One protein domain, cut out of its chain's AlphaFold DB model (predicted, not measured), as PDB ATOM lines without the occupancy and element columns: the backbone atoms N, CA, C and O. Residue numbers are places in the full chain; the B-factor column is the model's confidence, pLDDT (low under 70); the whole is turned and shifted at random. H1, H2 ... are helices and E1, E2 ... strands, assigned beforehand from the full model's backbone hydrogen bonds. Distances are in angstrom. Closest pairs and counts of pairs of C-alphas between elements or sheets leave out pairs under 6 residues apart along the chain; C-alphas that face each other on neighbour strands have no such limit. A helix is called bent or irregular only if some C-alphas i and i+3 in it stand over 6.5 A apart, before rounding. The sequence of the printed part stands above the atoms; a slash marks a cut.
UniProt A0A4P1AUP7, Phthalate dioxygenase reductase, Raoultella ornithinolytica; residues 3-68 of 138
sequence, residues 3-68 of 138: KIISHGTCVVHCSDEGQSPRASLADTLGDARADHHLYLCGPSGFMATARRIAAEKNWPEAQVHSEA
ATOM      1  N   LYS A   3      -0.232  -0.253  90.494       85.88
ATOM      2  CA  LYS A   3       0.922  -0.983  91.028       85.88
ATOM      3  C   LYS A   3       2.180  -0.535  90.293       85.88
ATOM      4  O   LYS A   3       2.190  -0.514  89.066       85.88
ATOM      5  N   ILE A   4       3.240  -0.205  91.021       89.25
ATOM      6  CA  ILE A   4       4.547   0.090  90.421       89.25
ATOM      7  C   ILE A   4       5.220  -1.240  90.068       89.25
ATOM      8  O   ILE A   4       5.287  -2.146  90.898       89.25
ATOM      9  N   ILE A   5       5.691  -1.356  88.832       89.88
ATOM     10  CA  ILE A   5       6.499  -2.471  88.331       89.88
ATOM     11  C   ILE A   5       7.903  -1.958  87.997       89.88
ATOM     12  O   ILE A   5       8.131  -0.752  87.948       89.88
ATOM     13  N   SER A   6       8.854  -2.863  87.758       87.50
ATOM     14  CA  SER A   6      10.275  -2.521  87.577       87.50
ATOM     15  C   SER A   6      10.545  -1.443  86.520       87.50
ATOM     16  O   SER A   6      11.491  -0.678  86.672       87.50
ATOM     17  N   HIS A   7       9.707  -1.353  85.485       87.12
ATOM     18  CA  HIS A   7       9.862  -0.397  84.385       87.12
ATOM     19  C   HIS A   7       8.561   0.350  84.053       87.12
ATOM     20  O   HIS A   7       8.324   0.696  82.899       87.12
ATOM     21  N   GLY A   8       7.685   0.583  85.037       87.38
ATOM     22  CA  GLY A   8       6.448   1.326  84.788       87.38
ATOM     23  C   GLY A   8       5.374   1.156  85.852       87.38
ATOM     24  O   GLY A   8       5.647   0.853  87.013       87.38
ATOM     25  N   THR A   9       4.124   1.343  85.442       90.06
ATOM     26  CA  THR A   9       2.950   1.188  86.300       90.06
ATOM     27  C   THR A   9       1.921   0.277  85.642       90.06
ATOM     28  O   THR A   9       1.746   0.262  84.427       90.06
ATOM     29  N   CYS A  10       1.234  -0.510  86.461       88.69
ATOM     30  CA  CYS A  10       0.138  -1.378  86.060       88.69
ATOM     31  C   CYS A  10      -1.122  -0.926  86.792       88.69
ATOM     32  O   CYS A  10      -1.189  -0.987  88.021       88.69
ATOM     33  N   VAL A  11      -2.127  -0.464  86.053       88.62
ATOM     34  CA  VAL A  11      -3.429  -0.100  86.618       88.62
ATOM     35  C   VAL A  11      -4.424  -1.200  86.283       88.62
ATOM     36  O   VAL A  11      -4.608  -1.545  85.119       88.62
ATOM     37  N   VAL A  12      -5.063  -1.755  87.312       88.50
ATOM     38  CA  VAL A  12      -6.140  -2.738  87.150       88.50
ATOM     39  C   VAL A  12      -7.476  -2.027  87.316       88.50
ATOM     40  O   VAL A  12      -7.670  -1.303  88.292       88.50
ATOM     41  N   HIS A  13      -8.375  -2.262  86.364       87.50
ATOM     42  CA  HIS A  13      -9.734  -1.732  86.333       87.50
ATOM     43  C   HIS A  13     -10.717  -2.908  86.404       87.50
ATOM     44  O   HIS A  13     -10.814  -3.692  85.457       87.50
ATOM     45  N   CYS A  14     -11.424  -3.051  87.528       86.44
ATOM     46  CA  CYS A  14     -12.393  -4.122  87.762       86.44
ATOM     47  C   CYS A  14     -13.818  -3.556  87.776       86.44
ATOM     48  O   CYS A  14     -14.155  -2.726  88.620       86.44
ATOM     49  N   SER A  15     -14.672  -4.002  86.846       86.19
ATOM     50  CA  SER A  15     -16.055  -3.499  86.767       86.19
ATOM     51  C   SER A  15     -16.894  -3.909  87.982       86.19
ATOM     52  O   SER A  15     -17.716  -3.111  88.421       86.19
ATOM     53  N   ASP A  16     -16.642  -5.088  88.556       89.19
ATOM     54  CA  ASP A  16     -17.355  -5.589  89.743       89.19
ATOM     55  C   ASP A  16     -17.021  -4.778  91.006       89.19
ATOM     56  O   ASP A  16     -17.818  -4.697  91.936       89.19
ATOM     57  N   GLU A  17     -15.873  -4.099  91.005       86.56
ATOM     58  CA  GLU A  17     -15.451  -3.154  92.046       86.56
ATOM     59  C   GLU A  17     -15.843  -1.700  91.709       86.56
ATOM     60  O   GLU A  17     -15.336  -0.752  92.310       86.56
ATOM     61  N   GLY A  18     -16.703  -1.494  90.704       84.69
ATOM     62  CA  GLY A  18     -17.131  -0.172  90.235       84.69
ATOM     63  C   GLY A  18     -16.082   0.590  89.412       84.69
ATOM     64  O   GLY A  18     -16.331   1.713  88.980       84.69
ATOM     65  N   GLN A  19     -14.922  -0.007  89.135       83.62
ATOM     66  CA  GLN A  19     -13.817   0.598  88.385       83.62
ATOM     67  C   GLN A  19     -13.851   0.138  86.927       83.62
ATOM     68  O   GLN A  19     -12.935  -0.523  86.437       83.62
ATOM     69  N   SER A  20     -14.934   0.453  86.215       86.25
ATOM     70  CA  SER A  20     -15.084  -0.012  84.835       86.25
ATOM     71  C   SER A  20     -14.110   0.704  83.885       86.25
ATOM     72  O   SER A  20     -14.119   1.942  83.823       86.25
ATOM     73  N   PRO A  21     -13.343  -0.035  83.056       81.25
ATOM     74  CA  PRO A  21     -12.524   0.563  82.002       81.25
ATOM     75  C   PRO A  21     -13.360   1.384  81.014       81.25
ATOM     76  O   PRO A  21     -12.875   2.355  80.453       81.25
ATOM     77  N   ARG A  22     -14.640   1.042  80.816       82.25
ATOM     78  CA  ARG A  22     -15.518   1.749  79.866       82.25
ATOM     79  C   ARG A  22     -15.706   3.227  80.210       82.25
ATOM     80  O   ARG A  22     -15.858   4.033  79.303       82.25
ATOM     81  N   ALA A  23     -15.705   3.553  81.500       82.75
ATOM     82  CA  ALA A  23     -15.854   4.921  81.987       82.75
ATOM     83  C   ALA A  23     -14.499   5.599  82.235       82.75
ATOM     84  O   ALA A  23     -14.364   6.789  81.998       82.75
ATOM     85  N   SER A  24     -13.494   4.841  82.684       85.31
ATOM     86  CA  SER A  24     -12.213   5.392  83.155       85.31
ATOM     87  C   SER A  24     -11.101   5.429  82.103       85.31
ATOM     88  O   SER A  24     -10.074   6.071  82.325       85.31
ATOM     89  N   LEU A  25     -11.267   4.763  80.953       86.50
ATOM     90  CA  LEU A  25     -10.215   4.681  79.935       86.50
ATOM     91  C   LEU A  25      -9.851   6.050  79.350       86.50
ATOM     92  O   LEU A  25      -8.679   6.282  79.076       86.50
ATOM     93  N   ALA A  26     -10.816   6.960  79.198       85.75
ATOM     94  CA  ALA A  26     -10.548   8.311  78.705       85.75
ATOM     95  C   ALA A  26      -9.658   9.116  79.662       85.75
ATOM     96  O   ALA A  26      -8.771   9.834  79.211       85.75
ATOM     97  N   ASP A  27      -9.841   8.938  80.969       85.81
ATOM     98  CA  ASP A  27      -9.040   9.624  81.986       85.81
ATOM     99  C   ASP A  27      -7.668   8.968  82.170       85.81
ATOM    100  O   ASP A  27      -6.682   9.630  82.488       85.81
ATOM    101  N   THR A  28      -7.598   7.650  81.971       84.62
ATOM    102  CA  THR A  28      -6.377   6.865  82.197       84.62
ATOM    103  C   THR A  28      -5.447   6.892  80.986       84.62
ATOM    104  O   THR A  28      -4.227   6.813  81.142       84.62
ATOM    105  N   LEU A  29      -5.995   7.001  79.771       87.12
ATOM    106  CA  LEU A  29      -5.191   7.117  78.563       87.12
ATOM    107  C   LEU A  29      -4.550   8.510  78.525       87.12
ATOM    108  O   LEU A  29      -5.235   9.524  78.400       87.12
ATOM    109  N   GLY A  30      -3.227   8.558  78.646       85.25
ATOM    110  CA  GLY A  30      -2.471   9.801  78.517       85.25
ATOM    111  C   GLY A  30      -2.537  10.383  77.103       85.25
ATOM    112  O   GLY A  30      -2.963   9.722  76.149       85.25
ATOM    113  N   ASP A  31      -2.094  11.627  76.971       85.69
ATOM    114  CA  ASP A  31      -2.002  12.289  75.672       85.69
ATOM    115  C   ASP A  31      -0.843  11.725  74.842       85.69
ATOM    116  O   ASP A  31       0.136  11.184  75.376       85.69
ATOM    117  N   ALA A  32      -0.969  11.847  73.523       86.88
ATOM    118  CA  ALA A  32       0.033  11.362  72.592       86.88
ATOM    119  C   ALA A  32       1.377  12.072  72.790       86.88
ATOM    120  O   ALA A  32       1.455  13.297  72.917       86.88
ATOM    121  N   ARG A  33       2.459  11.291  72.773       88.94
ATOM    122  CA  ARG A  33       3.836  11.790  72.827       88.94
ATOM    123  C   ARG A  33       4.675  11.112  71.756       88.94
ATOM    124  O   ARG A  33       4.444   9.956  71.418       88.94
ATOM    125  N   ALA A  34       5.668  11.826  71.234       86.69
ATOM    126  CA  ALA A  34       6.495  11.345  70.126       86.69
ATOM    127  C   ALA A  34       7.229  10.023  70.434       86.69
ATOM    128  O   ALA A  34       7.463   9.227  69.531       86.69
ATOM    129  N   ASP A  35       7.558   9.788  71.704       90.12
ATOM    130  CA  ASP A  35       8.295   8.634  72.220       90.12
ATOM    131  C   ASP A  35       7.398   7.514  72.776       90.12
ATOM    132  O   ASP A  35       7.902   6.486  73.226       90.12
ATOM    133  N   HIS A  36       6.076   7.696  72.775       91.31
ATOM    134  CA  HIS A  36       5.144   6.740  73.361       91.31
ATOM    135  C   HIS A  36       4.427   5.910  72.293       91.31
ATOM    136  O   HIS A  36       4.099   6.383  71.208       91.31
ATOM    137  N   HIS A  37       4.135   4.660  72.645       92.69
ATOM    138  CA  HIS A  37       3.379   3.728  71.819       92.69
ATOM    139  C   HIS A  37       2.229   3.138  72.635       92.69
ATOM    140  O   HIS A  37       2.398   2.790  73.805       92.69
ATOM    141  N   LEU A  38       1.062   3.015  72.008       92.38
ATOM    142  CA  LEU A  38      -0.132   2.424  72.593       92.38
ATOM    143  C   LEU A  38      -0.320   1.013  72.037       92.38
ATOM    144  O   LEU A  38      -0.431   0.835  70.830       92.38
ATOM    145  N   TYR A  39      -0.400   0.018  72.918       92.56
ATOM    146  CA  TYR A  39      -0.666  -1.374  72.556       92.56
ATOM    147  C   TYR A  39      -2.018  -1.799  73.120       92.56
ATOM    148  O   TYR A  39      -2.271  -1.652  74.316       92.56
ATOM    149  N   LEU A  40      -2.894  -2.309  72.257       91.06
ATOM    150  CA  LEU A  40      -4.275  -2.642  72.590       91.06
ATOM    151  C   LEU A  40      -4.576  -4.104  72.249       91.06
ATOM    152  O   LEU A  40      -4.301  -4.569  71.146       91.06
ATOM    153  N   CYS A  41      -5.217  -4.813  73.167       90.62
ATOM    154  CA  CYS A  41      -5.808  -6.120  72.907       90.62
ATOM    155  C   CYS A  41      -7.051  -6.275  73.788       90.62
ATOM    156  O   CYS A  41      -7.051  -5.875  74.953       90.62
ATOM    157  N   GLY A  42      -8.129  -6.811  73.227       87.62
ATOM    158  CA  GLY A  42      -9.374  -7.039  73.949       87.62
ATOM    159  C   GLY A  42     -10.568  -7.299  73.028       87.62
ATOM    160  O   GLY A  42     -10.433  -7.283  71.802       87.62
ATOM    161  N   PRO A  43     -11.759  -7.534  73.600       86.44
ATOM    162  CA  PRO A  43     -12.981  -7.746  72.830       86.44
ATOM    163  C   PRO A  43     -13.267  -6.589  71.864       86.44
ATOM    164  O   PRO A  43     -12.962  -5.433  72.162       86.44
ATOM    165  N   SER A  44     -13.920  -6.870  70.735       84.12
ATOM    166  CA  SER A  44     -14.137  -5.896  69.648       84.12
ATOM    167  C   SER A  44     -14.735  -4.560  70.112       84.12
ATOM    168  O   SER A  44     -14.239  -3.500  69.735       84.12
ATOM    169  N   GLY A  45     -15.747  -4.586  70.987       86.25
ATOM    170  CA  GLY A  45     -16.357  -3.368  71.536       86.25
ATOM    171  C   GLY A  45     -15.407  -2.536  72.408       86.25
ATOM    172  O   GLY A  45     -15.437  -1.304  72.365       86.25
ATOM    173  N   PHE A  46     -14.519  -3.192  73.162       88.25
ATOM    174  CA  PHE A  46     -13.470  -2.510  73.922       88.25
ATOM    175  C   PHE A  46     -12.441  -1.881  72.979       88.25
ATOM    176  O   PHE A  46     -12.126  -0.703  73.118       88.25
ATOM    177  N   MET A  47     -11.994  -2.632  71.970       90.25
ATOM    178  CA  MET A  47     -11.016  -2.167  70.984       90.25
ATOM    179  C   MET A  47     -11.516  -0.957  70.192       90.25
ATOM    180  O   MET A  47     -10.776   0.012  70.022       90.25
ATOM    181  N   ALA A  48     -12.779  -0.972  69.757       90.00
ATOM    182  CA  ALA A  48     -13.404   0.161  69.076       90.00
ATOM    183  C   ALA A  48     -13.431   1.415  69.966       90.00
ATOM    184  O   ALA A  48     -13.099   2.513  69.519       90.00
ATOM    185  N   THR A  49     -13.761   1.241  71.249       91.00
ATOM    186  CA  THR A  49     -13.789   2.337  72.228       91.00
ATOM    187  C   THR A  49     -12.392   2.903  72.480       91.00
ATOM    188  O   THR A  49     -12.209   4.116  72.432       91.00
ATOM    189  N   ALA A  50     -11.398   2.040  72.699       91.88
ATOM    190  CA  ALA A  50     -10.018   2.447  72.943       91.88
ATOM    191  C   ALA A  50      -9.428   3.226  71.756       91.88
ATOM    192  O   ALA A  50      -8.799   4.262  71.952       91.88
ATOM    193  N   ARG A  51      -9.693   2.777  70.522       91.88
ATOM    194  CA  ARG A  51      -9.257   3.470  69.299       91.88
ATOM    195  C   ARG A  51      -9.900   4.845  69.140       91.88
ATOM    196  O   ARG A  51      -9.206   5.791  68.781       91.88
ATOM    197  N   ARG A  52     -11.198   4.968  69.440       92.50
ATOM    198  CA  ARG A  52     -11.895   6.261  69.423       92.50
ATOM    199  C   ARG A  52     -11.254   7.249  70.402       92.50
ATOM    200  O   ARG A  52     -10.924   8.357  70.007       92.50
ATOM    201  N   ILE A  53     -11.024   6.824  71.645       92.94
ATOM    202  CA  ILE A  53     -10.408   7.669  72.681       92.94
ATOM    203  C   ILE A  53      -8.969   8.052  72.296       92.94
ATOM    204  O   ILE A  53      -8.567   9.198  72.477       92.94
ATOM    205  N   ALA A  54      -8.191   7.123  71.732       92.94
ATOM    206  CA  ALA A  54      -6.840   7.419  71.255       92.94
ATOM    207  C   ALA A  54      -6.848   8.496  70.154       92.94
ATOM    208  O   ALA A  54      -6.050   9.430  70.203       92.94
ATOM    209  N   ALA A  55      -7.791   8.417  69.210       91.94
ATOM    210  CA  ALA A  55      -7.962   9.434  68.176       91.94
ATOM    211  C   ALA A  55      -8.370  10.800  68.760       91.94
ATOM    212  O   ALA A  55      -7.804  11.821  68.372       91.94
ATOM    213  N   GLU A  56      -9.288  10.822  69.735       92.44
ATOM    214  CA  GLU A  56      -9.686  12.036  70.470       92.44
ATOM    215  C   GLU A  56      -8.503  12.687  71.209       92.44
ATOM    216  O   GLU A  56      -8.462  13.907  71.346       92.44
ATOM    217  N   LYS A  57      -7.514  11.889  71.627       92.00
ATOM    218  CA  LYS A  57      -6.260  12.324  72.270       92.00
ATOM    219  C   LYS A  57      -5.091  12.525  71.301       92.00
ATOM    220  O   LYS A  57      -3.936  12.563  71.723       92.00
ATOM    221  N   ASN A  58      -5.387  12.629  70.005       93.00
ATOM    222  CA  ASN A  58      -4.419  12.900  68.943       93.00
ATOM    223  C   ASN A  58      -3.283  11.869  68.828       93.00
ATOM    224  O   ASN A  58      -2.193  12.213  68.372       93.00
ATOM    225  N   TRP A  59      -3.525  10.608  69.197       95.00
ATOM    226  CA  TRP A  59      -2.556   9.539  68.959       95.00
ATOM    227  C   TRP A  59      -2.390   9.285  67.453       95.00
ATOM    228  O   TRP A  59      -3.372   8.965  66.777       95.00
ATOM    229  N   PRO A  60      -1.163   9.389  66.909       93.75
ATOM    230  CA  PRO A  60      -0.866   8.990  65.541       93.75
ATOM    231  C   PRO A  60      -1.136   7.500  65.330       93.75
ATOM    232  O   PRO A  60      -0.746   6.671  66.152       93.75
ATOM    233  N   GLU A  61      -1.711   7.138  64.184       90.88
ATOM    234  CA  GLU A  61      -2.014   5.739  63.855       90.88
ATOM    235  C   GLU A  61      -0.765   4.839  63.903       90.88
ATOM    236  O   GLU A  61      -0.826   3.725  64.412       90.88
ATOM    237  N   ALA A  62       0.397   5.360  63.493       92.31
ATOM    238  CA  ALA A  62       1.680   4.649  63.551       92.31
ATOM    239  C   ALA A  62       2.133   4.276  64.982       92.31
ATOM    240  O   ALA A  62       2.970   3.389  65.166       92.31
ATOM    241  N   GLN A  63       1.598   4.946  66.004       94.44
ATOM    242  CA  GLN A  63       1.895   4.674  67.411       94.44
ATOM    243  C   GLN A  63       0.850   3.766  68.074       94.44
ATOM    244  O   GLN A  63       1.079   3.336  69.203       94.44
ATOM    245  N   VAL A  64      -0.262   3.443  67.401       93.31
ATOM    246  CA  VAL A  64      -1.346   2.615  67.948       93.31
ATOM    247  C   VAL A  64      -1.306   1.214  67.343       93.31
ATOM    248  O   VAL A  64      -1.709   0.977  66.207       93.31
ATOM    249  N   HIS A  65      -0.877   0.254  68.154       93.00
ATOM    250  CA  HIS A  65      -0.715  -1.152  67.803       93.00
ATOM    251  C   HIS A  65      -1.861  -1.965  68.390       93.00
ATOM    252  O   HIS A  65      -2.269  -1.744  69.532       93.00
ATOM    253  N   SER A  66      -2.389  -2.925  67.632       88.62
ATOM    254  CA  SER A  66      -3.439  -3.805  68.140       88.62
ATOM    255  C   SER A  66      -3.240  -5.255  67.768       88.62
ATOM    256  O   SER A  66      -2.925  -5.551  66.617       88.62
ATOM    257  N   GLU A  67      -3.575  -6.135  68.699       85.75
ATOM    258  CA  GLU A  67      -3.695  -7.565  68.455       85.75
ATOM    259  C   GLU A  67      -5.164  -8.004  68.511       85.75
ATOM    260  O   GLU A  67      -5.990  -7.427  69.228       85.75
ATOM    261  N   ALA A  68      -5.503  -9.023  67.719       75.94
ATOM    262  CA  ALA A  68      -6.821  -9.631  67.736       75.94
ATOM    263  C   ALA A  68      -6.989 -10.505  68.988       75.94
ATOM    264  O   ALA A  68      -6.301 -11.506  69.157       75.94
TER     265      ALA A  68
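AT A GLANCE: This is residues 3 to 68 of the 138 residues of the protein "Phthalate dioxygenase reductase" of Raoultella ornithinolytica (UniProt A0A4P1AUP7). A two-strand parallel sheet, E3 and E4, has helix H2 packed over one face; H1 lies beside H2, and residues 4 to 10 of the antiparallel hairpin E1 E2 stick out. The printed part has 66 residues, with two named helices and four named strands in the order E1 E2 H1 E3 H2 E4; the class is mixed, helices and strands, with 38 residues in named elements. The whole is compact, radius of gyration of the C-alphas 12.4 A, spanning 34 by 31 by 22 A.

HOW THE PARTS SIT: E1, residues 3 to 5, and E2, residues 8 to 11, form a hairpin; N 3 and O 10 are 2.8 A apart. H1, residues 21 to 28, is irregular, C-alphas 23 and 26 being 7.1 A apart. It touches H2, residues 44 to 56, at a shallow tilt of 25 degrees, the same way; the closest C-alphas, of Ala 26 and Ile 53, are 6.1 A apart. E3, residues 38 to 42, and E4, residues 64 to 68, are parallel, N 65 and O 38 2.8 A apart. E3, H2, E4 make a strand-helix-strand unit, parallel neighbours joined through a helix, its crossover right-handed. O i to N i+4 pairs are within hydrogen-bond range throughout H2, in H1 2 of 4.

IN THESE COORDINATES: E1 begins at C-alpha 3 (0.922, -0.983, 91.028); H2 is 18.5 A long; E4 ends at C-alpha 68 (-6.821, -9.631, 67.736).

THE WHOLE: The printed part has no cut and no long link; no printed residue is under 70.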